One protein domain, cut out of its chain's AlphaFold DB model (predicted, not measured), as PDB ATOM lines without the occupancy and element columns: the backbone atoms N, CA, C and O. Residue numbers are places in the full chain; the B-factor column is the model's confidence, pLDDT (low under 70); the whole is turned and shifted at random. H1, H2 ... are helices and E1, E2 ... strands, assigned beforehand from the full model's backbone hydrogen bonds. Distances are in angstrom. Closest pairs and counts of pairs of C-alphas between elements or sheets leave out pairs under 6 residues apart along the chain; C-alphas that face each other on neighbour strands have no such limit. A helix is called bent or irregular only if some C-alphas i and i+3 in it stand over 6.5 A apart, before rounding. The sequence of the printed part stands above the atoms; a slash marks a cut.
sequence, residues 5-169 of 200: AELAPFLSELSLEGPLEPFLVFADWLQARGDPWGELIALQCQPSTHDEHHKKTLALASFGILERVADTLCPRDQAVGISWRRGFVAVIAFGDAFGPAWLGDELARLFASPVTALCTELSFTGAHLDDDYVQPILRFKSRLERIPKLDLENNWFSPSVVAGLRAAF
ATOM      1  N   ALA A   5     144.532 142.740 120.931       87.94
ATOM      2  CA  ALA A   5     145.297 143.883 120.444       87.94
ATOM      3  C   ALA A   5     145.461 143.887 118.912       87.94
ATOM      4  O   ALA A   5     145.520 144.962 118.318       87.94
ATOM      5  N   GLU A   6     145.487 142.714 118.268       91.75
ATOM      6  CA  GLU A   6     145.572 142.579 116.806       91.75
ATOM      7  C   GLU A   6     144.273 143.039 116.131       91.75
ATOM      8  O   GLU A   6     144.306 143.720 115.108       91.75
ATOM      9  N   LEU A   7     143.121 142.714 116.727       92.38
ATOM     10  CA  LEU A   7     141.812 143.068 116.174       92.38
ATOM     11  C   LEU A   7     141.402 144.517 116.454       92.38
ATOM     12  O   LEU A   7     140.597 145.076 115.709       92.38
ATOM     13  N   ALA A   8     141.927 145.130 117.516       91.06
ATOM     14  CA  ALA A   8     141.465 146.430 117.997       91.06
ATOM     15  C   ALA A   8     141.444 147.549 116.931       91.06
ATOM     16  O   ALA A   8     140.430 148.250 116.874       91.06
ATOM     17  N   PRO A   9     142.470 147.726 116.066       93.12
ATOM     18  CA  PRO A   9     142.436 148.754 115.026       93.12
ATOM     19  C   PRO A   9     141.282 148.539 114.044       93.12
ATOM     20  O   PRO A   9     140.488 149.447 113.821       93.12
ATOM     21  N   PHE A  10     141.124 147.314 113.541       94.19
ATOM     22  CA  PHE A  10     140.070 146.976 112.588       94.19
ATOM     23  C   PHE A  10     138.671 147.133 113.199       94.19
ATOM     24  O   PHE A  10     137.804 147.783 112.621       94.19
ATOM     25  N   LEU A  11     138.457 146.607 114.410       94.25
ATOM     26  CA  LEU A  11     137.167 146.711 115.097       94.25
ATOM     27  C   LEU A  11     136.781 148.163 115.409       94.25
ATOM     28  O   LEU A  11     135.594 148.467 115.477       94.25
ATOM     29  N   SER A  12     137.759 149.059 115.581       93.31
ATOM     30  CA  SER A  12     137.497 150.481 115.827       93.31
ATOM     31  C   SER A  12     136.969 151.241 114.605       93.31
ATOM     32  O   SER A  12     136.384 152.309 114.768       93.31
ATOM     33  N   GLU A  13     137.139 150.685 113.402       94.94
ATOM     34  CA  GLU A  13     136.639 151.256 112.145       94.94
ATOM     35  C   GLU A  13     135.267 150.691 111.742       94.94
ATOM     36  O   GLU A  13     134.599 151.236 110.860       94.94
ATOM     37  N   LEU A  14     134.818 149.610 112.388       96.06
ATOM     38  CA  LEU A  14     133.521 149.001 112.115       96.06
ATOM     39  C   LEU A  14     132.368 149.770 112.772       96.06
ATOM     40  O   LEU A  14     132.479 150.327 113.861       96.06
ATOM     41  N   SER A  15     131.206 149.718 112.123       95.81
ATOM     42  CA  SER A  15     129.938 150.223 112.652       95.81
ATOM     43  C   SER A  15     128.801 149.289 112.251       95.81
ATOM     44  O   SER A  15     128.718 148.884 111.089       95.81
ATOM     45  N   LEU A  16     127.895 148.969 113.184       95.25
ATOM     46  CA  LEU A  16     126.715 148.135 112.900       95.25
ATOM     47  C   LEU A  16     125.762 148.767 111.872       95.25
ATOM     48  O   LEU A  16     125.016 148.047 111.206       95.25
ATOM     49  N   GLU A  17     125.818 150.091 111.716       95.50
ATOM     50  CA  GLU A  17     125.063 150.857 110.715       95.50
ATOM     51  C   GLU A  17     125.866 151.118 109.429       95.50
ATOM     52  O   GLU A  17     125.371 151.731 108.489       95.50
ATOM     53  N   GLY A  18     127.126 150.681 109.385       94.81
ATOM     54  CA  GLY A  18     128.031 150.909 108.265       94.81
ATOM     55  C   GLY A  18     127.817 149.957 107.077       94.81
ATOM     56  O   GLY A  18     126.873 149.157 107.066       94.81
ATOM     57  N   PRO A  19     128.723 149.999 106.083       96.38
ATOM     58  CA  PRO A  19     128.761 149.032 104.982       96.38
ATOM     59  C   PRO A  19     128.915 147.584 105.479       96.38
ATOM     60  O   PRO A  19     129.424 147.347 106.577       96.38
ATOM     61  N   LEU A  20     128.464 146.614 104.678       96.19
ATOM     62  CA  LEU A  20     128.538 145.179 105.003       96.19
ATOM     63  C   LEU A  20     129.895 144.576 104.624       96.19
ATOM     64  O   LEU A  20     130.346 143.616 105.239       96.19
ATOM     65  N   GLU A  21     130.562 145.149 103.629       96.69
ATOM     66  CA  GLU A  21     131.783 144.632 103.023       96.69
ATOM     67  C   GLU A  21     132.916 144.428 104.041       96.69
ATOM     68  O   GLU A  21     133.514 143.352 104.025       96.69
ATOM     69  N   PRO A  22     133.188 145.355 104.988       97.38
ATOM     70  CA  PRO A  22     134.191 145.113 106.023       97.38
ATOM     71  C   PRO A  22     133.864 143.896 106.900       97.38
ATOM     72  O   PRO A  22     134.758 143.123 107.238       97.38
ATOM     73  N   PHE A  23     132.585 143.681 107.225       97.38
ATOM     74  CA  PHE A  23     132.151 142.523 108.009       97.38
ATOM     75  C   PHE A  23     132.371 141.221 107.241       97.38
ATOM     76  O   PHE A  23     132.850 140.255 107.823       97.38
ATOM     77  N   LEU A  24     132.078 141.200 105.939       97.44
ATOM     78  CA  LEU A  24     132.286 140.022 105.095       97.44
ATOM     79  C   LEU A  24     133.777 139.691 104.924       97.44
ATOM     80  O   LEU A  24     134.159 138.535 105.055       97.44
ATOM     81  N   VAL A  25     134.640 140.698 104.746       97.19
ATOM     82  CA  VAL A  25     136.102 140.489 104.717       97.19
ATOM     83  C   VAL A  25     136.598 139.896 106.040       97.19
ATOM     84  O   VAL A  25     137.430 138.986 106.051       97.19
ATOM     85  N   PHE A  26     136.078 140.384 107.168       96.62
ATOM     86  CA  PHE A  26     136.412 139.839 108.481       96.62
ATOM     87  C   PHE A  26     135.874 138.418 108.682       96.62
ATOM     88  O   PHE A  26     136.579 137.563 109.219       96.62
ATOM     89  N   ALA A  27     134.660 138.150 108.202       96.94
ATOM     90  CA  ALA A  27     134.053 136.828 108.206       96.94
ATOM     91  C   ALA A  27     134.919 135.815 107.450       96.94
ATOM     92  O   ALA A  27     135.249 134.771 108.010       96.94
ATOM     93  N   ASP A  28     135.364 136.148 106.238       97.94
ATOM     94  CA  ASP A  28     136.243 135.296 105.431       97.94
ATOM     95  C   ASP A  28     137.574 135.022 106.149       97.94
ATOM     96  O   ASP A  28     138.058 133.887 106.190       97.94
ATOM     97  N   TRP A  29     138.157 136.049 106.777       96.06
ATOM     98  CA  TRP A  29     139.392 135.919 107.555       96.06
ATOM     99  C   TRP A  29     139.237 134.982 108.766       96.06
ATOM    100  O   TRP A  29     140.152 134.199 109.056       96.06
ATOM    101  N   LEU A  30     138.094 135.031 109.458       95.06
ATOM    102  CA  LEU A  30     137.749 134.132 110.564       95.06
ATOM    103  C   LEU A  30     137.498 132.698 110.069       95.06
ATOM    104  O   LEU A  30     138.051 131.744 110.621       95.06
ATOM    105  N   GLN A  31     136.733 132.540 108.988       95.88
ATOM    106  CA  GLN A  31     136.417 131.236 108.395       95.88
ATOM    107  C   GLN A  31     137.667 130.522 107.868       95.88
ATOM    108  O   GLN A  31     137.818 129.320 108.085       95.88
ATOM    109  N   ALA A  32     138.619 131.249 107.271       96.81
ATOM    110  CA  ALA A  32     139.907 130.697 106.841       96.81
ATOM    111  C   ALA A  32     140.728 130.089 107.998       96.81
ATOM    112  O   ALA A  32     141.644 129.301 107.766       96.81
ATOM    113  N   ARG A  33     140.397 130.440 109.247       95.00
ATOM    114  CA  ARG A  33     140.997 129.905 110.480       95.00
ATOM    115  C   ARG A  33     140.115 128.872 111.183       95.00
ATOM    116  O   ARG A  33     140.489 128.394 112.251       95.00
ATOM    117  N   GLY A  34     138.965 128.531 110.605       93.75
ATOM    118  CA  GLY A  34     137.990 127.620 111.198       93.75
ATOM    119  C   GLY A  34     137.234 128.206 112.393       93.75
ATOM    120  O   GLY A  34     136.734 127.435 113.209       93.75
ATOM    121  N   ASP A  35     137.164 129.537 112.533       93.00
ATOM    122  CA  ASP A  35     136.400 130.171 113.611       93.00
ATOM    123  C   ASP A  35     134.903 130.269 113.232       93.00
ATOM    124  O   ASP A  35     134.571 130.928 112.236       93.00
ATOM    125  N   PRO A  36     133.981 129.651 114.003       93.31
ATOM    126  CA  PRO A  36     132.541 129.690 113.727       93.31
ATOM    127  C   PRO A  36     131.937 131.101 113.798       93.31
ATOM    128  O   PRO A  36     130.869 131.333 113.234       93.31
ATOM    129  N   TRP A  37     132.605 132.065 114.439       94.06
ATOM    130  CA  TRP A  37     132.166 133.460 114.448       94.06
ATOM    131  C   TRP A  37     132.099 134.051 113.033       94.06
ATOM    132  O   TRP A  37     131.171 134.796 112.714       94.06
ATOM    133  N   GLY A  38     133.018 133.655 112.145       95.81
ATOM    134  CA  GLY A  38     132.994 134.090 110.751       95.81
ATOM    135  C   GLY A  38     131.765 133.582 109.990       95.81
ATOM    136  O   GLY A  38     131.217 134.294 109.153       95.81
ATOM    137  N   GLU A  39     131.284 132.374 110.289       96.12
ATOM    138  CA  GLU A  39     130.049 131.832 109.702       96.12
ATOM    139  C   GLU A  39     128.822 132.638 110.159       96.12
ATOM    140  O   GLU A  39     127.985 133.015 109.338       96.12
ATOM    141  N   LEU A  40     128.759 132.994 111.448       95.31
ATOM    142  CA  LEU A  40     127.692 133.837 111.994       95.31
ATOM    143  C   LEU A  40     127.641 135.213 111.318       95.31
ATOM    144  O   LEU A  40     126.562 135.663 110.927       95.31
ATOM    145  N   ILE A  41     128.792 135.881 111.175       96.19
ATOM    146  CA  ILE A  41     128.866 137.198 110.525       96.19
ATOM    147  C   ILE A  41     128.369 137.096 109.080       96.19
ATOM    148  O   ILE A  41     127.530 137.899 108.671       96.19
ATOM    149  N   ALA A  42     128.845 136.099 108.326       97.00
ATOM    150  CA  ALA A  42     128.459 135.905 106.932       97.00
ATOM    151  C   ALA A  42     126.950 135.667 106.775       97.00
ATOM    152  O   ALA A  42     126.336 136.268 105.898       97.00
ATOM    153  N   LEU A  43     126.338 134.847 107.640       95.44
ATOM    154  CA  LEU A  43     124.890 134.612 107.633       95.44
ATOM    155  C   LEU A  43     124.092 135.880 107.951       95.44
ATOM    156  O   LEU A  43     123.137 136.193 107.244       95.44
ATOM    157  N   GLN A  44     124.487 136.633 108.982       94.38
ATOM    158  CA  GLN A  44     123.769 137.845 109.396       94.38
ATOM    159  C   GLN A  44     123.996 139.047 108.466       94.38
ATOM    160  O   GLN A  44     123.240 140.014 108.528       94.38
ATOM    161  N   CYS A  45     125.025 139.010 107.617       95.75
ATOM    162  CA  CYS A  45     125.284 140.029 106.599       95.75
ATOM    163  C   CYS A  45     124.668 139.691 105.234       95.75
ATOM    164  O   CYS A  45     124.874 140.445 104.280       95.75
ATOM    165  N   GLN A  46     123.927 138.584 105.105       94.06
ATOM    166  CA  GLN A  46     123.219 138.300 103.860       94.06
ATOM    167  C   GLN A  46     122.139 139.363 103.600       94.06
ATOM    168  O   GLN A  46     121.478 139.810 104.542       94.06
ATOM    169  N   PRO A  47     121.931 139.776 102.337       88.56
ATOM    170  CA  PRO A  47     120.891 140.736 102.000       88.56
ATOM    171  C   PRO A  47     119.523 140.246 102.470       88.56
ATOM    172  O   PRO A  47     119.150 139.094 102.231       88.56
ATOM    173  N   SER A  48     118.745 141.128 103.096       83.88
ATOM    174  CA  SER A  48     117.366 140.817 103.456       83.88
ATOM    175  C   SER A  48     116.574 140.480 102.193       83.88
ATOM    176  O   SER A  48     116.382 141.315 101.313       83.88
ATOM    177  N   THR A  49     116.108 139.241 102.099       83.38
ATOM    178  CA  THR A  49     115.161 138.820 101.064       83.38
ATOM    179  C   THR A  49     113.730 139.055 101.539       83.38
ATOM    180  O   THR A  49     113.450 139.007 102.736       83.38
ATOM    181  N   HIS A  50     112.798 139.284 100.613       89.12
ATOM    182  CA  HIS A  50     111.363 139.327 100.925       89.12
ATOM    183  C   HIS A  50     110.763 137.933 101.184       89.12
ATOM    184  O   HIS A  50     109.605 137.831 101.581       89.12
ATOM    185  N   ASP A  51     111.531 136.863 100.970       93.38
ATOM    186  CA  ASP A  51     111.107 135.496 101.252       93.38
ATOM    187  C   ASP A  51     111.195 135.170 102.754       93.38
ATOM    188  O   ASP A  51     112.271 134.941 103.312       93.38
ATOM    189  N   GLU A  52     110.034 135.104 103.406       90.94
ATOM    190  CA  GLU A  52     109.891 134.734 104.817       90.94
ATOM    191  C   GLU A  52     110.444 133.338 105.141       90.94
ATOM    192  O   GLU A  52     110.928 133.105 106.252       90.94
ATOM    193  N   HIS A  53     110.407 132.393 104.196       90.38
ATOM    194  CA  HIS A  53     110.972 131.065 104.420       90.38
ATOM    195  C   HIS A  53     112.500 131.121 104.498       90.38
ATOM    196  O   HIS A  53     113.110 130.530 105.395       90.38
ATOM    197  N   HIS A  54     113.118 131.888 103.602       86.12
ATOM    198  CA  HIS A  54     114.554 132.110 103.618       86.12
ATOM    199  C   HIS A  54     115.000 132.865 104.880       86.12
ATOM    200  O   HIS A  54     115.949 132.430 105.529       86.12
ATOM    201  N   LYS A  55     114.269 133.909 105.311       86.94
ATOM    202  CA  LYS A  55     114.544 134.604 106.587       86.94
ATOM    203  C   LYS A  55     114.540 133.649 107.780       86.94
ATOM    204  O   LYS A  55     115.479 133.648 108.569       86.94
ATOM    205  N   LYS A  56     113.512 132.797 107.892       89.88
ATOM    206  CA  LYS A  56     113.425 131.787 108.963       89.88
ATOM    207  C   LYS A  56     114.581 130.795 108.910       89.88
ATOM    208  O   LYS A  56     115.112 130.425 109.951       89.88
ATOM    209  N   THR A  57     114.987 130.388 107.710       90.44
ATOM    210  CA  THR A  57     116.125 129.479 107.519       90.44
ATOM    211  C   THR A  57     117.430 130.117 107.999       90.44
ATOM    212  O   THR A  57     118.166 129.489 108.758       90.44
ATOM    213  N   LEU A  58     117.689 131.378 107.635       89.00
ATOM    214  CA  LEU A  58     118.862 132.122 108.105       89.00
ATOM    215  C   LEU A  58     118.835 132.361 109.618       89.00
ATOM    216  O   LEU A  58     119.871 132.233 110.271       89.00
ATOM    217  N   ALA A  59     117.665 132.662 110.185       88.62
ATOM    218  CA  ALA A  59     117.498 132.841 111.625       88.62
ATOM    219  C   ALA A  59     117.805 131.548 112.396       88.62
ATOM    220  O   ALA A  59     118.572 131.577 113.355       88.62
ATOM    221  N   LEU A  60     117.285 130.401 111.942       89.88
ATOM    222  CA  LEU A  60     117.567 129.092 112.546       89.88
ATOM    223  C   LEU A  60     119.048 128.703 112.427       89.88
ATOM    224  O   LEU A  60     119.636 128.225 113.396       89.88
ATOM    225  N   ALA A  61     119.666 128.932 111.263       89.88
ATOM    226  CA  ALA A  61     121.092 128.675 111.066       89.88
ATOM    227  C   ALA A  61     121.959 129.564 111.975       89.88
ATOM    228  O   ALA A  61     122.872 129.071 112.638       89.88
ATOM    229  N   SER A  62     121.623 130.855 112.071       90.38
ATOM    230  CA  SER A  62     122.297 131.801 112.966       90.38
ATOM    231  C   SER A  62     122.152 131.377 114.425       90.38
ATOM    232  O   SER A  62     123.141 131.372 115.150       90.38
ATOM    233  N   PHE A  63     120.955 130.955 114.843       89.31
ATOM    234  CA  PHE A  63     120.696 130.473 116.199       89.31
ATOM    235  C   PHE A  63     121.586 129.275 116.564       89.31
ATOM    236  O   PHE A  63     122.229 129.290 117.610       89.31
ATOM    237  N   GLY A  64     121.728 128.286 115.676       88.94
ATOM    238  CA  GLY A  64     122.597 127.128 115.924       88.94
ATOM    239  C   GLY A  64     124.096 127.463 116.024       88.94
ATOM    240  O   GLY A  64     124.862 126.740 116.665       88.94
ATOM    241  N   ILE A  65     124.557 128.555 115.404       88.56
ATOM    242  CA  ILE A  65     125.926 129.057 115.611       88.56
ATOM    243  C   ILE A  65     126.007 129.868 116.901       88.56
ATOM    244  O   ILE A  65     126.962 129.702 117.657       88.56
ATOM    245  N   LEU A  66     125.004 130.704 117.176       87.75
ATOM    246  CA  LEU A  66     124.921 131.488 118.403       87.75
ATOM    247  C   LEU A  66     124.958 130.598 119.638       87.75
ATOM    248  O   LEU A  66     125.698 130.924 120.549       87.75
ATOM    249  N   GLU A  67     124.283 129.449 119.663       84.88
ATOM    250  CA  GLU A  67     124.399 128.511 120.792       84.88
ATOM    251  C   GLU A  67     125.853 128.076 121.049       84.88
ATOM    252  O   GLU A  67     126.264 127.938 122.197       84.88
ATOM    253  N   ARG A  68     126.663 127.918 119.995       83.62
ATOM    254  CA  ARG A  68     128.080 127.532 120.109       83.62
ATOM    255  C   ARG A  68     128.981 128.702 120.501       83.62
ATOM    256  O   ARG A  68     129.934 128.512 121.250       83.62
ATOM    257  N   VAL A  69     128.711 129.897 119.974       80.94
ATOM    258  CA  VAL A  69     129.531 131.098 120.203       80.94
ATOM    259  C   VAL A  69     129.160 131.775 121.529       80.94
ATOM    260  O   VAL A  69     130.048 132.161 122.281       80.94
ATOM    261  N   ALA A  70     127.877 131.878 121.873       77.31
ATOM    262  CA  ALA A  70     127.384 132.520 123.094       77.31
ATOM    263  C   ALA A  70     127.857 131.815 124.370       77.31
ATOM    264  O   ALA A  70     128.241 132.498 125.318       77.31
ATOM    265  N   ASP A  71     127.941 130.480 124.362       74.69
ATOM    266  CA  ASP A  71     128.481 129.705 125.490       74.69
ATOM    267  C   ASP A  71     129.935 130.103 125.827       74.69
ATOM    268  O   ASP A  71     130.370 129.950 126.967       74.69
ATOM    269  N   THR A  72     130.681 130.676 124.870       71.25
ATOM    270  CA  THR A  72     132.042 131.195 125.106       71.25
ATOM    271  C   THR A  72     132.084 132.620 125.667       71.25
ATOM    272  O   THR A  72     133.141 133.070 126.105       71.25
ATOM    273  N   LEU A  73     130.957 133.338 125.657       65.50
ATOM    274  CA  LEU A  73     130.880 134.778 125.925       65.50
ATOM    275  C   LEU A  73     130.174 135.111 127.227       65.50
ATOM    276  O   LEU A  73     130.649 135.956 127.980       65.50
ATOM    277  N   CYS A  74     129.039 134.465 127.467       64.75
ATOM    278  CA  CYS A  74     128.236 134.632 128.665       64.75
ATOM    279  C   CYS A  74     127.580 133.275 128.949       64.75
ATOM    280  O   CYS A  74     126.672 132.886 128.211       64.75
ATOM    281  N   PRO A  75     128.046 132.510 129.950       62.00
ATOM    282  CA  PRO A  75     127.508 131.184 130.231       62.00
ATOM    283  C   PRO A  75     126.030 131.282 130.635       62.00
ATOM    284  O   PRO A  75     125.739 131.637 131.768       62.00
ATOM    285  N   ARG A  76     125.121 131.001 129.687       61.00
ATOM    286  CA  ARG A  76     123.647 130.846 129.789       61.00
ATOM    287  C   ARG A  76     122.983 131.370 131.069       61.00
ATOM    288  O   ARG A  76     122.271 130.627 131.748       61.00
ATOM    289  N   ASP A  77     123.166 132.648 131.365       69.88
ATOM    290  CA  ASP A  77     122.443 133.290 132.449       69.88
ATOM    291  C   ASP A  77     121.116 133.815 131.900       69.88
ATOM    292  O   ASP A  77     121.082 134.690 131.035       69.88
ATOM    293  N   GLN A  78     120.009 133.245 132.379       72.50
ATOM    294  CA  GLN A  78     118.660 133.621 131.952       72.50
ATOM    295  C   GLN A  78     118.311 135.073 132.310       72.50
ATOM    296  O   GLN A  78     117.355 135.622 131.766       72.50
ATOM    297  N   ALA A  79     119.072 135.693 133.211       76.88
ATOM    298  CA  ALA A  79     118.909 137.082 133.603       76.88
ATOM    299  C   ALA A  79     119.598 138.071 132.644       76.88
ATOM    300  O   ALA A  79     119.389 139.282 132.768       76.88
ATOM    301  N   VAL A  80     120.402 137.582 131.687       83.56
ATOM    302  CA  VAL A  80     121.102 138.403 130.690       83.56
ATOM    303  C   VAL A  80     120.428 138.258 129.325       83.56
ATOM    304  O   VAL A  80     120.543 137.236 128.650       83.56
ATOM    305  N   GLY A  81     119.757 139.314 128.875       87.19
ATOM    306  CA  GLY A  81     119.309 139.446 127.493       87.19
ATOM    307  C   GLY A  81     120.462 139.901 126.599       87.19
ATOM    308  O   GLY A  81     121.072 140.937 126.857       87.19
ATOM    309  N   ILE A  82     120.756 139.156 125.531       89.25
ATOM    310  CA  ILE A  82     121.783 139.523 124.544       89.25
ATOM    311  C   ILE A  82     121.154 139.533 123.154       89.25
ATOM    312  O   ILE A  82     120.638 138.514 122.697       89.25
ATOM    313  N   SER A  83     121.243 140.668 122.462       92.06
ATOM    314  CA  SER A  83     120.891 140.772 121.044       92.06
ATOM    315  C   SER A  83     122.140 140.883 120.180       92.06
ATOM    316  O   SER A  83     123.130 141.521 120.553       92.06
ATOM    317  N   TRP A  84     122.075 140.269 119.004       93.62
ATOM    318  CA  TRP A  84     123.188 140.101 118.084       93.62
ATOM    319  C   TRP A  84     122.880 140.726 116.733       93.62
ATOM    320  O   TRP A  84     121.785 140.558 116.203       93.62
ATOM    321  N   ARG A  85     123.871 141.388 116.139       94.44
ATOM    322  CA  ARG A  85     123.768 141.963 114.799       94.44
ATOM    323  C   ARG A  85     125.108 141.889 114.082       94.44
ATOM    324  O   ARG A  85     126.132 142.296 114.626       94.44
ATOM    325  N   ARG A  86     125.096 141.392 112.839       95.75
ATOM    326  CA  ARG A  86     126.293 141.203 111.991       95.75
ATOM    327  C   ARG A  86     127.416 140.427 112.693       95.75
ATOM    328  O   ARG A  86     128.590 140.719 112.509       95.75
ATOM    329  N   GLY A  87     127.039 139.472 113.535       94.94
ATOM    330  CA  GLY A  87     127.911 138.651 114.364       94.94
ATOM    331  C   GLY A  87     128.451 139.330 115.619       94.94
ATOM    332  O   GLY A  87     129.159 138.680 116.371       94.94
ATOM    333  N   PHE A  88     128.122 140.584 115.908       95.75
ATOM    334  CA  PHE A  88     128.539 141.253 117.142       95.75
ATOM    335  C   PHE A  88     127.379 141.349 118.123       95.75
ATOM    336  O   PHE A  88     126.213 141.386 117.731       95.75
ATOM    337  N   VAL A  89     127.705 141.431 119.408       94.06
ATOM    338  CA  VAL A  89     126.728 141.768 120.440       94.06
ATOM    339  C   VAL A  89     126.371 143.241 120.281       94.06
ATOM    340  O   VAL A  89     127.232 144.109 120.417       94.06
ATOM    341  N   ALA A  90     125.104 143.506 119.973       95.88
ATOM    342  CA  ALA A  90     124.567 144.849 119.790       95.88
ATOM    343  C   ALA A  90     123.948 145.380 121.086       95.88
ATOM    344  O   ALA A  90     124.159 146.538 121.439       95.88
ATOM    345  N   VAL A  91     123.218 144.526 121.807       95.19
ATOM    346  CA  VAL A  91     122.519 144.901 123.041       95.19
ATOM    347  C   VAL A  91     122.834 143.897 124.134       95.19
ATOM    348  O   VAL A  91     122.763 142.692 123.896       95.19
ATOM    349  N   ILE A  92     123.132 144.398 125.329       92.56
ATOM    350  CA  ILE A  92     123.202 143.614 126.562       92.56
ATOM    351  C   ILE A  92     122.225 144.237 127.554       92.56
ATOM    352  O   ILE A  92     122.281 145.439 127.811       92.56
ATOM    353  N   ALA A  93     121.328 143.435 128.109       92.12
ATOM    354  CA  ALA A  93     120.367 143.864 129.109       92.12
ATOM    355  C   ALA A  93     120.416 142.924 130.310       92.12
ATOM    356  O   ALA A  93     120.310 141.710 130.164       92.12
ATOM    357  N   PHE A  94     120.561 143.498 131.494       88.19
ATOM    358  CA  PHE A  94     120.613 142.783 132.758       88.19
ATOM    359  C   PHE A  94     119.301 142.995 133.508       88.19
ATOM    360  O   PHE A  94     118.917 144.133 133.767       88.19
ATOM    361  N   GLY A  95     118.594 141.901 133.800       81.12
ATOM    362  CA  GLY A  95     117.340 141.913 134.548       81.12
ATOM    363  C   GLY A  95     117.500 141.789 136.068       81.12
ATOM    364  O   GLY A  95     118.597 141.667 136.597       81.12
ATOM    365  N   ASP A  96     116.359 141.755 136.754       72.00
ATOM    366  CA  ASP A  96     116.164 141.786 138.218       72.00
ATOM    367  C   ASP A  96     116.798 140.617 139.010       72.00
ATOM    368  O   ASP A  96     116.738 140.580 140.234       72.00
ATOM    369  N   ALA A  97     117.342 139.601 138.337       59.16
ATOM    370  CA  ALA A  97     117.545 138.275 138.924       59.16
ATOM    371  C   ALA A  97     118.956 138.005 139.476       59.16
ATOM    372  O   ALA A  97     119.281 136.854 139.777       59.16
ATOM    373  N   PHE A  98     119.801 139.023 139.638       63.09
ATOM    374  CA  PHE A  98     121.176 138.789 140.063       63.09
ATOM    375  C   PHE A  98     121.398 138.945 141.571       63.09
ATOM    376  O   PHE A  98     120.937 139.890 142.203       63.09
ATOM    377  N   GLY A  99     122.168 138.017 142.146       60.81
ATOM    378  CA  GLY A  99     122.671 138.122 143.518       60.81
ATOM    379  C   GLY A  99     123.883 139.059 143.630       60.81
ATOM    380  O   GLY A  99     124.551 139.308 142.634       60.81
ATOM    381  N   PRO A 100     124.254 139.519 144.835       54.88
ATOM    382  CA  PRO A 100     125.063 140.723 145.046       54.88
ATOM    383  C   PRO A 100     126.539 140.734 144.554       54.88
ATOM    384  O   PRO A 100     127.240 141.717 144.774       54.88
ATOM    385  N   ALA A 101     127.061 139.716 143.862       59.47
ATOM    386  CA  ALA A 101     128.507 139.597 143.578       59.47
ATOM    387  C   ALA A 101     128.906 139.437 142.095       59.47
ATOM    388  O   ALA A 101     130.065 139.165 141.794       59.47
ATOM    389  N   TRP A 102     127.975 139.579 141.154       75.19
ATOM    390  CA  TRP A 102     128.187 139.146 139.767       75.19
ATOM    391  C   TRP A 102     128.803 140.209 138.835       75.19
ATOM    392  O   TRP A 102     129.616 139.884 137.970       75.19
ATOM    393  N   LEU A 103     128.455 141.489 139.016       78.56
ATOM    394  CA  LEU A 103     128.653 142.513 137.984       78.56
ATOM    395  C   LEU A 103     130.125 142.736 137.592       78.56
ATOM    396  O   LEU A 103     130.441 142.889 136.415       78.56
ATOM    397  N   GLY A 104     131.037 142.772 138.567       75.81
ATOM    398  CA  GLY A 104     132.434 143.140 138.318       75.81
ATOM    399  C   GLY A 104     133.171 142.158 137.405       75.81
ATOM    400  O   GLY A 104     133.768 142.570 136.407       75.81
ATOM    401  N   ASP A 105     133.114 140.869 137.733       80.94
ATOM    402  CA  ASP A 105     133.795 139.825 136.962       80.94
ATOM    403  C   ASP A 105     133.079 139.531 135.641       80.94
ATOM    404  O   ASP A 105     133.745 139.257 134.641       80.94
ATOM    405  N   GLU A 106     131.747 139.645 135.593       81.50
ATOM    406  CA  GLU A 106     131.004 139.458 134.344       81.50
ATOM    407  C   GLU A 106     131.244 140.587 133.347       81.50
ATOM    408  O   GLU A 106     131.510 140.317 132.176       81.50
ATOM    409  N   LEU A 107     131.269 141.852 133.785       84.19
ATOM    410  CA  LEU A 107     131.655 142.950 132.894       84.19
ATOM    411  C   LEU A 107     133.092 142.799 132.400       84.19
ATOM    412  O   LEU A 107     133.365 143.070 131.229       84.19
ATOM    413  N   ALA A 108     134.000 142.318 133.256       86.25
ATOM    414  CA  ALA A 108     135.366 142.021 132.848       86.25
ATOM    415  C   ALA A 108     135.401 140.973 131.730       86.25
ATOM    416  O   ALA A 108     136.074 141.183 130.721       86.25
ATOM    417  N   ARG A 109     134.661 139.866 131.888       84.62
ATOM    418  CA  ARG A 109     134.559 138.802 130.881       84.62
ATOM    419  C   ARG A 109     133.934 139.301 129.580       84.62
ATOM    420  O   ARG A 109     134.521 139.110 128.515       84.62
ATOM    421  N   LEU A 110     132.796 139.989 129.662       87.00
ATOM    422  CA  LEU A 110     132.077 140.517 128.502       87.00
ATOM    423  C   LEU A 110     132.940 141.492 127.696       87.00
ATOM    424  O   LEU A 110     133.043 141.366 126.475       87.00
ATOM    425  N   PHE A 111     133.598 142.442 128.363       88.88
ATOM    426  CA  PHE A 111     134.432 143.440 127.689       88.88
ATOM    427  C   PHE A 111     135.813 142.933 127.277       88.88
ATOM    428  O   PHE A 111     136.456 143.572 126.445       88.88
ATOM    429  N   ALA A 112     136.265 141.792 127.801       88.38
ATOM    430  CA  ALA A 112     137.438 141.103 127.270       88.38
ATOM    431  C   ALA A 112     137.159 140.461 125.901       88.38
ATOM    432  O   ALA A 112     138.098 140.215 125.141       88.38
ATOM    433  N   SER A 113     135.891 140.199 125.568       89.94
ATOM    434  CA  SER A 113     135.541 139.571 124.302       89.94
ATOM    435  C   SER A 113     135.407 140.579 123.151       89.94
ATOM    436  O   SER A 113     134.640 141.539 123.256       89.94
ATOM    437  N   PRO A 114     136.057 140.344 121.996       92.56
ATOM    438  CA  PRO A 114     135.970 141.240 120.846       92.56
ATOM    439  C   PRO A 114     134.582 141.288 120.201       92.56
ATOM    440  O   PRO A 114     134.264 142.262 119.522       92.56
ATOM    441  N   VAL A 115     133.715 140.299 120.431       92.75
ATOM    442  CA  VAL A 115     132.346 140.327 119.886       92.75
ATOM    443  C   VAL A 115     131.500 141.450 120.491       92.75
ATOM    444  O   VAL A 115     130.514 141.865 119.891       92.75
ATOM    445  N   THR A 116     131.864 141.946 121.679       93.62
ATOM    446  CA  THR A 116     131.160 143.056 122.333       93.62
ATOM    447  C   THR A 116     131.700 144.408 121.888       93.62
ATOM    448  O   THR A 116     131.177 145.433 122.327       93.62
ATOM    449  N   ALA A 117     132.709 144.441 120.998       94.69
ATOM    450  CA  ALA A 117     133.381 145.654 120.534       94.69
ATOM    451  C   ALA A 117     132.420 146.693 119.939       94.69
ATOM    452  O   ALA A 117     132.666 147.890 120.112       94.69
ATOM    453  N   LEU A 118     131.313 146.242 119.343       96.12
ATOM    454  CA  LEU A 118     130.298 147.077 118.698       96.12
ATOM    455  C   LEU A 118     128.979 147.176 119.485       96.12
ATOM    456  O   LEU A 118     127.958 147.527 118.904       96.12
ATOM    457  N   CYS A 119     128.992 146.878 120.789       96.31
ATOM    458  CA  CYS A 119     127.820 147.026 121.652       96.31
ATOM    459  C   CYS A 119     127.290 148.469 121.615       96.31
ATOM    460  O   CYS A 119     128.014 149.414 121.944       96.31
ATOM    461  N   THR A 120     126.035 148.631 121.192       97.06
ATOM    462  CA  THR A 120     125.365 149.927 121.047       97.06
ATOM    463  C   THR A 120     124.462 150.261 122.232       97.06
ATOM    464  O   THR A 120     124.240 151.440 122.517       97.06
ATOM    465  N   GLU A 121     123.976 149.244 122.943       97.44
ATOM    466  CA  GLU A 121     123.127 149.398 124.120       97.44
ATOM    467  C   GLU A 121     123.559 148.462 125.250       97.44
ATOM    468  O   GLU A 121     123.687 147.252 125.074       97.44
ATOM    469  N   LEU A 122     123.730 149.038 126.436       95.94
ATOM    470  CA  LEU A 122     123.963 148.310 127.669       95.94
ATOM    471  C   LEU A 122     122.987 148.815 128.731       95.94
ATOM    472  O   LEU A 122     123.039 149.979 129.124       95.94
ATOM    473  N   SER A 123     122.098 147.937 129.179       95.31
ATOM    474  CA  SER A 123     121.059 148.252 130.152       95.31
ATOM    475  C   SER A 123     121.246 147.441 131.427       95.31
ATOM    476  O   SER A 123     121.330 146.218 131.396       95.31
ATOM    477  N   PHE A 124     121.274 148.149 132.548       93.62
ATOM    478  CA  PHE A 124     121.175 147.634 133.910       93.62
ATOM    479  C   PHE A 124     119.876 148.110 134.564       93.62
ATOM    480  O   PHE A 124     119.826 148.340 135.774       93.62
ATOM    481  N   THR A 125     118.846 148.383 133.763       92.81
ATOM    482  CA  THR A 125     117.596 148.923 134.285       92.81
ATOM    483  C   THR A 125     116.957 147.905 135.227       92.81
ATOM    484  O   THR A 125     116.612 146.812 134.783       92.81
ATOM    485  N   GLY A 126     116.770 148.250 136.504       89.44
ATOM    486  CA  GLY A 126     116.231 147.290 137.475       89.44
ATOM    487  C   GLY A 126     117.219 146.207 137.904       89.44
ATOM    488  O   GLY A 126     116.799 145.189 138.420       89.44
ATOM    489  N   ALA A 127     118.525 146.370 137.704       89.19
ATOM    490  CA  ALA A 127     119.491 145.315 138.024       89.19
ATOM    491  C   ALA A 127     119.878 145.238 139.518       89.19
ATOM    492  O   ALA A 127     120.873 144.596 139.849       89.19
ATOM    493  N   HIS A 128     119.124 145.888 140.415       89.56
ATOM    494  CA  HIS A 128     119.404 145.940 141.862       89.56
ATOM    495  C   HIS A 128     120.793 146.471 142.224       89.56
ATOM    496  O   HIS A 128     121.409 146.027 143.186       89.56
ATOM    497  N   LEU A 129     121.296 147.439 141.452       90.06
ATOM    498  CA  LEU A 129     122.602 148.037 141.714       90.06
ATOM    499  C   LEU A 129     122.510 149.097 142.812       90.06
ATOM    500  O   LEU A 129     121.737 150.044 142.699       90.06
ATOM    501  N   ASP A 130     123.337 148.971 143.838       92.25
ATOM    502  CA  ASP A 130     123.543 149.958 144.896       92.25
ATOM    503  C   ASP A 130     124.952 150.585 144.827       92.25
ATOM    504  O   ASP A 130     125.724 150.376 143.882       92.25
ATOM    505  N   ASP A 131     125.293 151.390 145.831       93.88
ATOM    506  CA  ASP A 131     126.552 152.134 145.897       93.88
ATOM    507  C   ASP A 131     127.809 151.239 145.832       93.88
ATOM    508  O   ASP A 131     128.841 151.696 145.326       93.88
ATOM    509  N   ASP A 132     127.738 149.963 146.231       90.62
ATOM    510  CA  ASP A 132     128.883 149.041 146.196       90.62
ATOM    511  C   ASP A 132     129.319 148.710 144.755       90.62
ATOM    512  O   ASP A 132     130.486 148.386 144.491       90.62
ATOM    513  N   TYR A 133     128.424 148.879 143.777       91.00
ATOM    514  CA  TYR A 133     128.708 148.624 142.362       91.00
ATOM    515  C   TYR A 133     129.340 149.792 141.615       91.00
ATOM    516  O   TYR A 133     129.787 149.619 140.474       91.00
ATOM    517  N   VAL A 134     129.452 150.971 142.234       93.69
ATOM    518  CA  VAL A 134     129.997 152.148 141.549       93.69
ATOM    519  C   VAL A 134     131.441 151.918 141.093       93.69
ATOM    520  O   VAL A 134     131.804 152.271 139.973       93.69
ATOM    521  N   GLN A 135     132.272 151.276 141.921       93.25
ATOM    522  CA  GLN A 135     133.677 151.025 141.589       93.25
ATOM    523  C   GLN A 135     133.838 149.996 140.456       93.25
ATOM    524  O   GLN A 135     134.571 150.291 139.506       93.25
ATOM    525  N   PRO A 136     133.141 148.838 140.473       90.62
ATOM    526  CA  PRO A 136     133.069 147.944 139.317       90.62
ATOM    527  C   PRO A 136     132.680 148.641 138.011       90.62
ATOM    528  O   PRO A 136     133.338 148.431 136.995       90.62
ATOM    529  N   ILE A 137     131.668 149.513 138.032       92.81
ATOM    530  CA  ILE A 137     131.236 150.267 136.844       92.81
ATOM    531  C   ILE A 137     132.348 151.220 136.382       92.81
ATOM    532  O   ILE A 137     132.747 151.210 135.214       92.81
ATOM    533  N   LEU A 138     132.903 152.020 137.296       94.75
ATOM    534  CA  LEU A 138     133.939 153.006 136.974       94.75
ATOM    535  C   LEU A 138     135.244 152.369 136.478       94.75
ATOM    536  O   LEU A 138     135.947 152.982 135.671       94.75
ATOM    537  N   ARG A 139     135.549 151.127 136.873       94.06
ATOM    538  CA  ARG A 139     136.689 150.362 136.339       94.06
ATOM    539  C   ARG A 139     136.634 150.219 134.815       94.06
ATOM    540  O   ARG A 139     137.682 150.206 134.171       94.06
ATOM    541  N   PHE A 140     135.437 150.150 134.235       93.81
ATOM    542  CA  PHE A 140     135.222 150.015 132.792       93.81
ATOM    543  C   PHE A 140     134.827 151.328 132.113       93.81
ATOM    544  O   PHE A 140     134.308 151.312 130.995       93.81
ATOM    545  N   LYS A 141     135.103 152.474 132.751       95.56
ATOM    546  CA  LYS A 141     134.666 153.794 132.290       95.56
ATOM    547  C   LYS A 141     134.924 154.042 130.801       95.56
ATOM    548  O   LYS A 141     133.993 154.350 130.069       95.56
ATOM    549  N   SER A 142     136.157 153.832 130.335       93.94
ATOM    550  CA  SER A 142     136.544 154.097 128.939       93.94
ATOM    551  C   SER A 142     135.781 153.258 127.912       93.94
ATOM    552  O   SER A 142     135.636 153.671 126.760       93.94
ATOM    553  N   ARG A 143     135.314 152.069 128.306       93.25
ATOM    554  CA  ARG A 143     134.501 151.189 127.466       93.25
ATOM    555  C   ARG A 143     133.043 151.630 127.486       93.25
ATOM    556  O   ARG A 143     132.448 151.776 126.426       93.25
ATOM    557  N   LEU A 144     132.509 151.881 128.678       95.00
ATOM    558  CA  LEU A 144     131.126 152.296 128.901       95.00
ATOM    559  C   LEU A 144     130.804 153.653 128.262       95.00
ATOM    560  O   LEU A 144     129.745 153.800 127.663       95.00
ATOM    561  N   GLU A 145     131.732 154.613 128.297       95.62
ATOM    562  CA  GLU A 145     131.581 155.929 127.650       95.62
ATOM    563  C   GLU A 145     131.392 155.846 126.128       95.62
ATOM    564  O   GLU A 145     130.866 156.778 125.520       95.62
ATOM    565  N   ARG A 146     131.828 154.747 125.501       93.88
ATOM    566  CA  ARG A 146     131.694 154.529 124.054       93.88
ATOM    567  C   ARG A 146     130.362 153.901 123.670       93.88
ATOM    568  O   ARG A 146     130.063 153.874 122.482       93.88
ATOM    569  N   ILE A 147     129.598 153.383 124.632       96.31
ATOM    570  CA  ILE A 147     128.297 152.765 124.376       96.31
ATOM    571  C   ILE A 147     127.273 153.898 124.209       96.31
ATOM    572  O   ILE A 147     127.023 154.627 125.169       96.31
ATOM    573  N   PRO A 148     126.670 154.069 123.016       96.31
ATOM    574  CA  PRO A 148     125.716 155.142 122.742       96.31
ATOM    575  C   PRO A 148     124.543 155.196 123.722       96.31
ATOM    576  O   PRO A 148     124.092 156.283 124.077       96.31
ATOM    577  N   LYS A 149     124.054 154.032 124.162       97.50
ATOM    578  CA  LYS A 149     122.947 153.926 125.109       97.50
ATOM    579  C   LYS A 149     123.351 153.105 126.329       97.50
ATOM    580  O   LYS A 149     123.266 151.882 126.323       97.50
ATOM    581  N   LEU A 150     123.771 153.801 127.382       97.62
ATOM    582  CA  LEU A 150     124.013 153.221 128.701       97.62
ATOM    583  C   LEU A 150     122.832 153.539 129.622       97.62
ATOM    584  O   LEU A 150     122.542 154.710 129.865       97.62
ATOM    585  N   ASP A 151     122.150 152.516 130.125       97.50
ATOM    586  CA  ASP A 151     120.983 152.662 130.998       97.50
ATOM    587  C   ASP A 151     121.264 152.081 132.388       97.50
ATOM    588  O   ASP A 151     121.618 150.915 132.527       97.50
ATOM    589  N   LEU A 152     121.135 152.921 133.411       96.25
ATOM    590  CA  LEU A 152     121.333 152.627 134.831       96.25
ATOM    591  C   LEU A 152     120.081 153.036 135.635       96.25
ATOM    592  O   LEU A 152     120.156 153.274 136.844       96.25
ATOM    593  N   GLU A 153     118.924 153.188 134.980       95.94
ATOM    594  CA  GLU A 153     117.678 153.584 135.639       95.94
ATOM    595  C   GLU A 153     117.141 152.511 136.592       95.94
ATOM    596  O   GLU A 153     117.466 151.334 136.464       95.94
ATOM    597  N   ASN A 154     116.269 152.908 137.524       94.06
ATOM    598  CA  ASN A 154     115.561 151.966 138.397       94.06
ATOM    599  C   ASN A 154     116.509 151.078 139.222       94.06
ATOM    600  O   ASN A 154     116.331 149.869 139.297       94.06
ATOM    601  N   ASN A 155     117.548 151.692 139.788       93.06
ATOM    602  CA  ASN A 155     118.510 151.060 140.688       93.06
ATOM    603  C   ASN A 155     118.423 151.705 142.092       93.06
ATOM    604  O   ASN A 155     117.515 152.494 142.350       93.06
ATOM    605  N   TRP A 156     119.330 151.367 143.004       93.38
ATOM    606  CA  TRP A 156     119.350 151.778 144.416       93.38
ATOM    607  C   TRP A 156     120.575 152.652 144.729       93.38
ATOM    608  O   TRP A 156     121.119 152.615 145.829       93.38
ATOM    609  N   PHE A 157     121.040 153.442 143.756       94.12
ATOM    610  CA  PHE A 157     122.158 154.360 143.977       94.12
ATOM    611  C   PHE A 157     121.742 155.552 144.847       94.12
ATOM    612  O   PHE A 157     120.736 156.219 144.575       94.12
ATOM    613  N   SER A 158     122.578 155.907 145.822       95.69
ATOM    614  CA  SER A 158     122.398 157.114 146.622       95.69
ATOM    615  C   SER A 158     122.483 158.379 145.751       95.69
ATOM    616  O   SER A 158     123.141 158.392 144.701       95.69
ATOM    617  N   PRO A 159     121.894 159.516 146.178       96.06
ATOM    618  CA  PRO A 159     121.971 160.769 145.421       96.06
ATOM    619  C   PRO A 159     123.406 161.215 145.098       96.06
ATOM    620  O   PRO A 159     123.649 161.838 144.060       96.06
ATOM    621  N   SER A 160     124.362 160.886 145.974       96.44
ATOM    622  CA  SER A 160     125.777 161.205 145.785       96.44
ATOM    623  C   SER A 160     126.411 160.378 144.661       96.44
ATOM    624  O   SER A 160     127.086 160.938 143.791       96.44
ATOM    625  N   VAL A 161     126.116 159.075 144.607       96.94
ATOM    626  CA  VAL A 161     126.572 158.176 143.541       96.94
ATOM    627  C   VAL A 161     125.908 158.523 142.215       96.94
ATOM    628  O   VAL A 161     126.600 158.597 141.202       96.94
ATOM    629  N   VAL A 162     124.615 158.860 142.206       97.56
ATOM    630  CA  VAL A 162     123.919 159.342 140.999       97.56
ATOM    631  C   VAL A 162     124.614 160.565 140.401       97.56
ATOM    632  O   VAL A 162     124.825 160.625 139.186       97.56
ATOM    633  N   ALA A 163     124.990 161.544 141.230       97.56
ATOM    634  CA  ALA A 163     125.715 162.723 140.764       97.56
ATOM    635  C   ALA A 163     127.088 162.349 140.173       97.56
ATOM    636  O   ALA A 163     127.449 162.842 139.101       97.56
ATOM    637  N   GLY A 164     127.817 161.437 140.826       97.88
ATOM    638  CA  GLY A 164     129.097 160.918 140.341       97.88
ATOM    639  C   GLY A 164     128.984 160.163 139.012       97.88
ATOM    640  O   GLY A 164     129.751 160.431 138.089       97.88
ATOM    641  N   LEU A 165     127.996 159.275 138.877       97.50
ATOM    642  CA  LEU A 165     127.735 158.509 137.654       97.50
ATOM    643  C   LEU A 165     127.336 159.417 136.490       97.50
ATOM    644  O   LEU A 165     127.855 159.245 135.394       97.50
ATOM    645  N   ARG A 166     126.489 160.430 136.715       97.75
ATOM    646  CA  ARG A 166     126.138 161.418 135.677       97.75
ATOM    647  C   ARG A 166     127.340 162.244 135.225       97.75
ATOM    648  O   ARG A 166     127.458 162.555 134.045       97.75
ATOM    649  N   ALA A 167     128.238 162.591 136.147       97.25
ATOM    650  CA  ALA A 167     129.479 163.280 135.804       97.25
ATOM    651  C   ALA A 167     130.451 162.368 135.034       97.25
ATOM    652  O   ALA A 167     131.137 162.828 134.122       97.25
ATOM    653  N   ALA A 168     130.517 161.082 135.390       97.25
ATOM    654  CA  ALA A 168     131.374 160.102 134.728       97.25
ATOM    655  C   ALA A 168     130.837 159.661 133.359       97.25
ATOM    656  O   ALA A 168     131.638 159.386 132.472       97.25
ATOM    657  N   PHE A 169     129.514 159.617 133.187       97.44
ATOM    658  CA  PHE A 169     128.829 159.137 131.991       97.44
ATOM    659  C   PHE A 169     127.725 160.118 131.565       97.44
ATOM    660  O   PHE A 169     126.544 159.870 131.813       97.44
TER     661      PHE A 169
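Overview. This is residues 5 to 169 of the 200 residues of an uncharacterized protein of Deltaproteobacteria bacterium (UniProt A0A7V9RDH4). A small four-stranded sheet lies between two groups of helices: H2, H3 and H4 stand in an up-and-down row at one end of it, and H5, H6 and H8, running the same way, make a stepped row off one side and toward the other end. H1 lies outside the first row, near H2. The printed part has 165 residues, with H1 H2 H3 H4 E1 E2 H5 E3 H6 H7 E4 H8 along the chain; the class is mixed, helices and strands, and the mixed sheet has the order E1 E2 E3 E4. The whole is compact, with a radius of gyration of the C-alphas of 17.3 A, yet elongated, spanning 51 by 32 by 28 A.

Arrangement. H1, residues 5 to 13, and H2, residues 21 to 31, are near each other, with 7 pairs of C-alphas within 10 A. H2 and H3, residues 36 to 44, form a helical hairpin at a shallow tilt of 32 degrees; their closest C-alphas, of Ala 27 and Gly 38, are 3.9 A apart. H3 and H4, residues 52 to 70, form another at 25 degrees, closest at Leu 40 and Ser 62, 5.8 A. E1, residues 80 to 85, and E2, residues 88 to 94, are an antiparallel hairpin, with N 83 and O 91 at 2.9 A; H3 only grazes the sheet with its residues 37 to 44. E2, H5, residues 103 to 112, and E3, residues 121 to 123, make a strand-helix-strand unit, two parallel neighbour strands with a helix between, its crossover right-handed; N 92 and O 121 are 2.9 A apart. E3, H6, residues 131 to 139, H7, residues 141 to 144, and E4, residues 149 to 151, make a second right-handed one, with N 122 and O 149 at 2.9 A. H6 touches H5, at Gly 104 and Pro 136, 4.9 A between C-alphas, and H8, residues 159 to 168, at Asp 131 and Val 161, 6.5 A. Every O i to N i+4 pair is within hydrogen-bond range in H2, H3, H5 and H8, against 14 of 15 in H4, 3 of 5 in H6 and 2 of 5 in H1, which has 3 of 6 O i to N i+3 pairs; H7 is too short for an O i to N i+4 pair.

Along the chain. H1 begins at C-alpha 5, (145.297, 143.883, 120.444). H4 is 25.4 A long, with a kink of 25 degrees near residue 64; E2 is 17.6 A and E1 16.5 A. H1 is irregular, C-alphas 6 and 9 being 7.2 A apart, and H6 only just, with 6.9 A from C-alpha 132 to 135. H8 ends at C-alpha 168, (131.374, 160.102, 134.728).

Size, cuts and confidence. The C-alphas farthest apart, of Asp 51 and Ser 160, are 53.5 A from each other. Residues 49 to 54, of which 52 to 54 belong to H4, stand free. The printed part has no cut and no long link. The mean pLDDT of the printed part is 90.0, with residues 73 to 77 and 97 to 101 under 70.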